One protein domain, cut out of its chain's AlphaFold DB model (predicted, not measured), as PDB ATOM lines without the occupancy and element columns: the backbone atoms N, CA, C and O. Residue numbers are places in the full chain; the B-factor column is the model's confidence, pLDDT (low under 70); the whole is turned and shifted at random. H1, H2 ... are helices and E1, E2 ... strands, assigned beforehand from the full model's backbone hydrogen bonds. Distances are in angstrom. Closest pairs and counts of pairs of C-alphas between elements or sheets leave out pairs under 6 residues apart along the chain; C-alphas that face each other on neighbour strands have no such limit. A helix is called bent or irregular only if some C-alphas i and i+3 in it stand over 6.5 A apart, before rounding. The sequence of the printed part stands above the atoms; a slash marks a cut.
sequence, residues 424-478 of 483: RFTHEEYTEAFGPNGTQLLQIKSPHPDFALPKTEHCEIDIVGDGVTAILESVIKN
ATOM      1  N   ARG A 424     -63.728  90.200  -8.834       83.19
ATOM      2  CA  ARG A 424     -63.153  90.945  -9.949       83.19
ATOM      3  C   ARG A 424     -62.894  92.376  -9.499       83.19
ATOM      4  O   ARG A 424     -63.793  93.020  -8.967       83.19
ATOM      5  N   PHE A 425     -61.684  92.859  -9.738       85.00
ATOM      6  CA  PHE A 425     -61.278  94.235  -9.485       85.00
ATOM      7  C   PHE A 425     -60.965  94.905 -10.821       85.00
ATOM      8  O   PHE A 425     -60.302  94.326 -11.684       85.00
ATOM      9  N   THR A 426     -61.473  96.117 -11.006       86.12
ATOM     10  CA  THR A 426     -61.244  96.912 -12.214       86.12
ATOM     11  C   THR A 426     -60.451  98.141 -11.810       86.12
ATOM     12  O   THR A 426     -60.954  98.956 -11.043       86.12
ATOM     13  N   HIS A 427     -59.226  98.250 -12.315       85.19
ATOM     14  CA  HIS A 427     -58.373  99.426 -12.170       85.19
ATOM     15  C   HIS A 427     -58.357 100.211 -13.484       85.19
ATOM     16  O   HIS A 427     -58.880  99.757 -14.515       85.19
ATOM     17  N   GLU A 428     -57.775 101.404 -13.449       83.50
ATOM     18  CA  GLU A 428     -57.647 102.251 -14.629       83.50
ATOM     19  C   GLU A 428     -56.837 101.527 -15.715       83.50
ATOM     20  O   GLU A 428     -57.314 101.408 -16.842       83.50
ATOM     21  N   GLU A 429     -55.714 100.909 -15.339       84.94
ATOM     22  CA  GLU A 429     -54.727 100.306 -16.242       84.94
ATOM     23  C   GLU A 429     -54.920  98.800 -16.483       84.94
ATOM     24  O   GLU A 429     -54.448  98.264 -17.484       84.94
ATOM     25  N   TYR A 430     -55.615  98.080 -15.599       88.25
ATOM     26  CA  TYR A 430     -55.790  96.628 -15.721       88.25
ATOM     27  C   TYR A 430     -57.068  96.119 -15.051       88.25
ATOM     28  O   TYR A 430     -57.693  96.796 -14.235       88.25
ATOM     29  N   THR A 431     -57.457  94.886 -15.369       89.38
ATOM     30  CA  THR A 431     -58.488  94.156 -14.621       89.38
ATOM     31  C   THR A 431     -57.919  92.876 -14.029       89.38
ATOM     32  O   THR A 431     -57.137  92.181 -14.675       89.38
ATOM     33  N   GLU A 432     -58.291  92.593 -12.785       89.94
ATOM     34  CA  GLU A 432     -57.820  91.451 -12.003       89.94
ATOM     35  C   GLU A 432     -59.018  90.559 -11.659       89.94
ATOM     36  O   GLU A 432     -60.009  91.033 -11.097       89.94
ATOM     37  N   ALA A 433     -58.950  89.270 -11.996       87.62
ATOM     38  CA  ALA A 433     -60.000  88.298 -11.699       87.62
ATOM     39  C   ALA A 433     -59.430  87.063 -10.992       87.62
ATOM     40  O   ALA A 433     -58.446  86.484 -11.450       87.62
ATOM     41  N   PHE A 434     -60.074  86.636  -9.901       85.88
ATOM     42  CA  PHE A 434     -59.684  85.437  -9.155       85.88
ATOM     43  C   PHE A 434     -60.666  84.297  -9.407       85.88
ATOM     44  O   PHE A 434     -61.834  84.375  -9.017       85.88
ATOM     45  N   GLY A 435     -60.182  83.231 -10.040       81.38
ATOM     46  CA  GLY A 435     -60.969  82.045 -10.343       81.38
ATOM     47  C   GLY A 435     -61.153  81.111  -9.138       81.38
ATOM     48  O   GLY A 435     -60.388  81.159  -8.169       81.38
ATOM     49  N   PRO A 436     -62.135  80.197  -9.204       74.50
ATOM     50  CA  PRO A 436     -62.409  79.246  -8.129       74.50
ATOM     51  C   PRO A 436     -61.261  78.250  -7.903       74.50
ATOM     52  O   PRO A 436     -61.115  77.757  -6.788       74.50
ATOM     53  N   ASN A 437     -60.402  78.015  -8.898       79.12
ATOM     54  CA  ASN A 437     -59.305  77.037  -8.847       79.12
ATOM     55  C   ASN A 437     -57.975  77.620  -8.326       79.12
ATOM     56  O   ASN A 437     -56.922  77.042  -8.572       79.12
ATOM     57  N   GLY A 438     -58.000  78.775  -7.647       78.81
ATOM     58  CA  GLY A 438     -56.773  79.447  -7.199       78.81
ATOM     59  C   GLY A 438     -55.987  80.062  -8.359       78.81
ATOM     60  O   GLY A 438     -54.763  80.065  -8.343       78.81
ATOM     61  N   THR A 439     -56.679  80.544  -9.393       85.06
ATOM     62  CA  THR A 439     -56.075  81.255 -10.526       85.06
ATOM     63  C   THR A 439     -56.269  82.761 -10.369       85.06
ATOM     64  O   THR A 439     -57.331  83.208  -9.940       85.06
ATOM     65  N   GLN A 440     -55.258  83.548 -10.737       87.38
ATOM     66  CA  GLN A 440     -55.335  85.008 -10.831       87.38
ATOM     67  C   GLN A 440     -55.072  85.400 -12.282       87.38
ATOM     68  O   GLN A 440     -53.998  85.131 -12.814       87.38
ATOM     69  N   LEU A 441     -56.066  86.003 -12.927       88.75
ATOM     70  CA  LEU A 441     -55.966  86.496 -14.294       88.75
ATOM     71  C   LEU A 441     -55.785  88.011 -14.263       88.75
ATOM     72  O   LEU A 441     -56.633  88.725 -13.721       88.75
ATOM     73  N   LEU A 442     -54.697  88.483 -14.869       89.75
ATOM     74  CA  LEU A 442     -54.414  89.899 -15.057       89.75
ATOM     75  C   LEU A 442     -54.592  90.258 -16.532       89.75
ATOM     76  O   LEU A 442     -53.855  89.773 -17.385       89.75
ATOM     77  N   GLN A 443     -55.559  91.120 -16.830       89.69
ATOM     78  CA  GLN A 443     -55.755  91.666 -18.168       89.69
ATOM     79  C   GLN A 443     -55.329  93.132 -18.165       89.69
ATOM     80  O   GLN A 443     -56.060  93.997 -17.678       89.69
ATOM     81  N   ILE A 444     -54.132  93.390 -18.686       88.25
ATOM     82  CA  ILE A 444     -53.574  94.733 -18.838       88.25
ATOM     83  C   ILE A 444     -54.286  95.414 -20.007       88.25
ATOM     84  O   ILE A 444     -54.378  94.854 -21.101       88.25
ATOM     85  N   LYS A 445     -54.824  96.610 -19.773       84.94
ATOM     86  CA  LYS A 445     -55.396  97.429 -20.840       84.94
ATOM     87  C   LYS A 445     -54.242  98.080 -21.590       84.94
ATOM     88  O   LYS A 445     -53.317  98.593 -20.965       84.94
ATOM     89  N   SER A 446     -54.296  98.059 -22.920       73.75
ATOM     90  CA  SER A 446     -53.284  98.737 -23.728       73.75
ATOM     91  C   SER A 446     -53.296 100.230 -23.387       73.75
ATOM     92  O   SER A 446     -54.348 100.860 -23.540       73.75
ATOM     93  N   PRO A 447     -52.181 100.810 -22.912       68.06
ATOM     94  CA  PRO A 447     -52.095 102.250 -22.792       68.06
ATOM     95  C   PRO A 447     -52.052 102.797 -24.218       68.06
ATOM     96  O   PRO A 447     -51.064 102.616 -24.919       68.06
ATOM     97  N   HIS A 448     -53.125 103.444 -24.662       65.25
ATOM     98  CA  HIS A 448     -53.080 104.279 -25.854       65.25
ATOM     99  C   HIS A 448     -53.099 105.725 -25.370       65.25
ATOM    100  O   HIS A 448     -54.157 106.230 -24.998       65.25
ATOM    101  N   PRO A 449     -51.937 106.380 -25.221       64.31
ATOM    102  CA  PRO A 449     -51.929 107.788 -24.890       64.31
ATOM    103  C   PRO A 449     -52.422 108.526 -26.134       64.31
ATOM    104  O   PRO A 449     -51.748 108.486 -27.157       64.31
ATOM    105  N   ASP A 450     -53.536 109.251 -26.038       66.06
ATOM    106  CA  ASP A 450     -54.106 110.032 -27.156       66.06
ATOM    107  C   ASP A 450     -53.119 111.062 -27.766       66.06
ATOM    108  O   ASP A 450     -53.368 111.637 -28.821       66.06
ATOM    109  N   PHE A 451     -51.976 111.287 -27.106       73.25
ATOM    110  CA  PHE A 451     -50.914 112.223 -27.480       73.25
ATOM    111  C   PHE A 451     -49.582 111.544 -27.855       73.25
ATOM    112  O   PHE A 451     -48.560 112.227 -27.958       73.25
ATOM    113  N   ALA A 452     -49.540 110.215 -27.987       76.06
ATOM    114  CA  ALA A 452     -48.316 109.510 -28.362       76.06
ATOM    115  C   ALA A 452     -47.967 109.753 -29.836       76.06
ATOM    116  O   ALA A 452     -48.818 109.696 -30.724       76.06
ATOM    117  N   LEU A 453     -46.688 110.008 -30.113       79.25
ATOM    118  CA  LEU A 453     -46.220 110.147 -31.488       79.25
ATOM    119  C   LEU A 453     -46.166 108.761 -32.157       79.25
ATOM    120  O   LEU A 453     -45.692 107.802 -31.532       79.25
ATOM    121  N   PRO A 454     -46.586 108.626 -33.429       78.12
ATOM    122  CA  PRO A 454     -46.595 107.336 -34.110       78.12
ATOM    123  C   PRO A 454     -45.228 106.645 -34.069       78.12
ATOM    124  O   PRO A 454     -44.199 107.265 -34.346       78.12
ATOM    125  N   LYS A 455     -45.222 105.339 -33.771       74.25
ATOM    126  CA  LYS A 455     -44.013 104.492 -33.693       74.25
ATOM    127  C   LYS A 455     -42.991 104.917 -32.620       74.25
ATOM    128  O   LYS A 455     -41.817 104.577 -32.740       74.25
ATOM    129  N   THR A 456     -43.417 105.655 -31.591       76.44
ATOM    130  CA  THR A 456     -42.579 105.983 -30.413       76.44
ATOM    131  C   THR A 456     -42.989 105.233 -29.143       76.44
ATOM    132  O   THR A 456     -42.335 105.355 -28.109       76.44
ATOM    133  N   GLU A 457     -44.063 104.451 -29.220       78.00
ATOM    134  CA  GLU A 457     -44.609 103.680 -28.108       78.00
ATOM    135  C   GLU A 457     -43.698 102.494 -27.765       78.00
ATOM    136  O   GLU A 457     -43.238 101.762 -28.643       78.00
ATOM    137  N   HIS A 458     -43.447 102.297 -26.474       80.75
ATOM    138  CA  HIS A 458     -42.700 101.162 -25.948       80.75
ATOM    139  C   HIS A 458     -43.354 100.710 -24.642       80.75
ATOM    140  O   HIS A 458     -43.640 101.541 -23.778       80.75
ATOM    141  N   CYS A 459     -43.606  99.408 -24.514       81.88
ATOM    142  CA  CYS A 459     -44.180  98.794 -23.323       81.88
ATOM    143  C   CYS A 459     -43.274  97.643 -22.887       81.88
ATOM    144  O   CYS A 459     -42.925  96.787 -23.701       81.88
ATOM    145  N   GLU A 460     -42.908  97.643 -21.612       84.81
ATOM    146  CA  GLU A 460     -42.071  96.630 -20.978       84.81
ATOM    147  C   GLU A 460     -42.864  96.031 -19.812       84.81
ATOM    148  O   GLU A 460     -43.503  96.763 -19.051       84.81
ATOM    149  N   ILE A 461     -42.882  94.700 -19.714       85.19
ATOM    150  CA  ILE A 461     -43.558  93.966 -18.642       85.19
ATOM    151  C   ILE A 461     -42.524  93.060 -17.989       85.19
ATOM    152  O   ILE A 461     -42.066  92.097 -18.604       85.19
ATOM    153  N   ASP A 462     -42.227  93.341 -16.726       82.88
ATOM    154  CA  ASP A 462     -41.352  92.520 -15.898       82.88
ATOM    155  C   ASP A 462     -42.181  91.710 -14.897       82.88
ATOM    156  O   ASP A 462     -43.010  92.254 -14.162       82.88
ATOM    157  N   ILE A 463     -41.953  90.395 -14.858       85.12
ATOM    158  CA  ILE A 463     -42.564  89.488 -13.881       85.12
ATOM    159  C   ILE A 463     -41.446  88.907 -13.032       85.12
ATOM    160  O   ILE A 463     -40.544  88.256 -13.552       85.12
ATOM    161  N   VAL A 464     -41.538  89.111 -11.720       82.44
ATOM    162  CA  VAL A 464     -40.506  88.682 -10.780       82.44
ATOM    163  C   VAL A 464     -41.114  87.786  -9.705       82.44
ATOM    164  O   VAL A 464     -42.224  88.033  -9.234       82.44
ATOM    165  N   GLY A 465     -40.401  86.714  -9.349       79.88
ATOM    166  CA  GLY A 465     -40.891  85.670  -8.440       79.88
ATOM    167  C   GLY A 465     -41.014  86.094  -6.973       79.88
ATOM    168  O   GLY A 465     -41.782  85.491  -6.227       79.88
ATOM    169  N   ASP A 466     -40.301  87.143  -6.561       78.25
ATOM    170  CA  ASP A 466     -40.412  87.744  -5.235       78.25
ATOM    171  C   ASP A 466     -40.161  89.266  -5.286       78.25
ATOM    172  O   ASP A 466     -39.664  89.813  -6.274       78.25
ATOM    173  N   GLY A 467     -40.539  89.975  -4.218       69.25
ATOM    174  CA  GLY A 467     -40.422  91.436  -4.157       69.25
ATOM    175  C   GLY A 467     -38.987  91.961  -4.026       69.25
ATOM    176  O   GLY A 467     -38.751  93.141  -4.272       69.25
ATOM    177  N   VAL A 468     -38.027  91.111  -3.648       72.94
ATOM    178  CA  VAL A 468     -36.625  91.505  -3.415       72.94
ATOM    179  C   VAL A 468     -35.825  91.419  -4.716       72.94
ATOM    180  O   VAL A 468     -35.031  92.304  -5.029       72.94
ATOM    181  N   THR A 469     -36.093  90.395  -5.517       70.94
ATOM    182  CA  THR A 469     -35.467  90.127  -6.809       70.94
ATOM    183  C   THR A 469     -35.780  91.234  -7.809       70.94
ATOM    184  O   THR A 469     -34.918  91.571  -8.606       70.94
ATOM    185  N   ALA A 470     -36.939  91.897  -7.722       67.50
ATOM    186  CA  ALA A 470     -37.260  93.028  -8.598       67.50
ATOM    187  C   ALA A 470     -36.329  94.227  -8.345       67.50
ATOM    188  O   ALA A 470     -35.870  94.886  -9.278       67.50
ATOM    189  N   ILE A 471     -35.998  94.473  -7.073       68.31
ATOM    190  CA  ILE A 471     -35.045  95.513  -6.674       68.31
ATOM    191  C   ILE A 471     -33.639  95.113  -7.133       68.31
ATOM    192  O   ILE A 471     -32.954  95.916  -7.764       68.31
ATOM    193  N   LEU A 472     -33.228  93.865  -6.895       69.19
ATOM    194  CA  LEU A 472     -31.917  93.362  -7.315       69.19
ATOM    195  C   LEU A 472     -31.739  93.391  -8.841       69.19
ATOM    196  O   LEU A 472     -30.719  93.870  -9.326       69.19
ATOM    197  N   GLU A 473     -32.737  92.957  -9.610       70.06
ATOM    198  CA  GLU A 473     -32.703  93.008 -11.072       70.06
ATOM    199  C   GLU A 473     -32.653  94.438 -11.599       70.06
ATOM    200  O   GLU A 473     -31.928  94.693 -12.557       70.06
ATOM    201  N   SER A 474     -33.364  95.384 -10.978       66.25
ATOM    202  CA  SER A 474     -33.296  96.792 -11.386       66.25
ATOM    203  C   SER A 474     -31.884  97.370 -11.227       66.25
ATOM    204  O   SER A 474     -31.406  98.085 -12.112       66.25
ATOM    205  N   VAL A 475     -31.182  96.981 -10.155       64.19
ATOM    206  CA  VAL A 475     -29.787  97.361  -9.886       64.19
ATOM    207  C   VAL A 475     -28.830  96.685 -10.873       64.19
ATOM    208  O   VAL A 475     -27.891  97.320 -11.348       64.19
ATOM    209  N   ILE A 476     -29.080  95.422 -11.228       68.44
ATOM    210  CA  ILE A 476     -28.237  94.655 -12.157       68.44
ATOM    211  C   ILE A 476     -28.434  95.111 -13.615       68.44
ATOM    212  O   ILE A 476     -27.459  95.224 -14.356       68.44
ATOM    213  N   LYS A 477     -29.673  95.391 -14.042       64.50
ATOM    214  CA  LYS A 477     -30.018  95.763 -15.428       64.50
ATOM    215  C   LYS A 477     -29.720  97.233 -15.755       64.50
ATOM    216  O   LYS A 477     -29.468  97.546 -16.914       64.50
ATOM    217  N   ASN A 478     -29.749  98.143 -14.774       52.44
ATOM    218  CA  ASN A 478     -29.506  99.580 -14.980       52.44
ATOM    219  C   ASN A 478     -28.527 100.174 -13.942       52.44
ATOM    220  O   ASN A 478     -28.907 101.069 -13.185       52.44
TER     221      ASN A 478
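AT A GLANCE: This is residues 424 to 478 of the 483 residues of the protein "Anaphylatoxin-like domain-containing protein" of Amblyomma triste (UniProt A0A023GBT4). A small sheet of three strands, E1, E2 and E3, and a single helix, H1, stand well away from each other as two separate parts, joined by one long strip of chain that runs out from the sheet, turns at residues 450 to 456 and folds back to the helix. The whole makes an open, flat frame, like a horseshoe with the sheet and H1 at its two ends, and its turn at residues 450 to 456 stands free. The printed part has 55 residues with three named strands and then one named helix, in the order E1, E2, E3, H1 along the chain; the sheet's order is E1, E2, E3, antiparallel throughout. The class is mixed, helices and strands, though under half of the residues are in named elements. The printed part is only just extended, close to loose, with a radius of gyration of the C-alphas of 15.3 A, and the C-alphas span 42 by 32 by 14 A along their three main axes.

IN THESE COORDINATES: The sheet is made of E1, residues 424 to 426, E2, residues 430 to 434, and E3, residues 440 to 444. E1 begins at C-alpha 424, at (-63.153, 90.945, -9.949). E2 and E3 are the longest strands by residues, with 5 residues each; from first to last C-alpha E2 measures 13.5 A and E3 12.7 A, while E1 measures 6.7 A. E3 ends at C-alpha 444, at (-53.574, 94.733, -18.838). Residues 445 to 466 hold no named element. H1 takes residues 467 to 477 and measures 15.9 A from first to last C-alpha; its last C-alpha, that of Lys 477, is at (-30.018, 95.763, -15.428). H1 is not bent.

HOW THE PARTS SIT: E1, E2 and E3 form a meander, strands in a row with each the antiparallel neighbour of the one before. E2 is the inner strand, and E1 and E3 are the edge strands. E2 and E3 are a hairpin, with 167 degrees between their N-to-C directions. Their C-alphas 430 and 444 face each other at 4.3 A, and C-alphas 434 and 440 face each other at 4.7 A. N 431 and O 443 are within hydrogen-bond range at 2.8 A, and so are N 441 and O 433 at 2.8 A. E1 and E2 are also a hairpin, with 172 degrees between their directions. Their C-alphas 424 and 433 face each other at 4.5 A. N 425 and O 432 are within hydrogen-bond range at 2.8 A, and N 432 and O 425 at 2.9 A. E1 and E3 are apart. The C-alphas of the sheet lie up to 1.9 A off the best plane through them. H1 is not on the sheet, with 0 pairs of C-alphas within 10 A, and it is apart from E1 and from E2. In the backbone of H1, 6 of 7 O i to N i+4 pairs are within hydrogen-bond range.

THE WHOLE: The two C-alphas farthest apart are those of Asn 437 and Leu 453, at 42.2 A, and the first and last printed C-alphas, those of Arg 424 and Asn 478, are 35.1 A apart. The printed part has no cut. The links from E1 to E2 and from E2 to E3 are tight, with 3 and 5 residues between the strands, and the link from E3 to H1 is long, with 22 residues. The C-alphas of residues 445 to 466 lie 5 to 22 A from the mean of the C-alphas. The mean pLDDT of the printed part is 78.1. It is under 70 at 13 residues: 447 to 450, 467, 470 to 472 and 474 to 478. The mean pLDDT of H1 is 68, against 89 for E3.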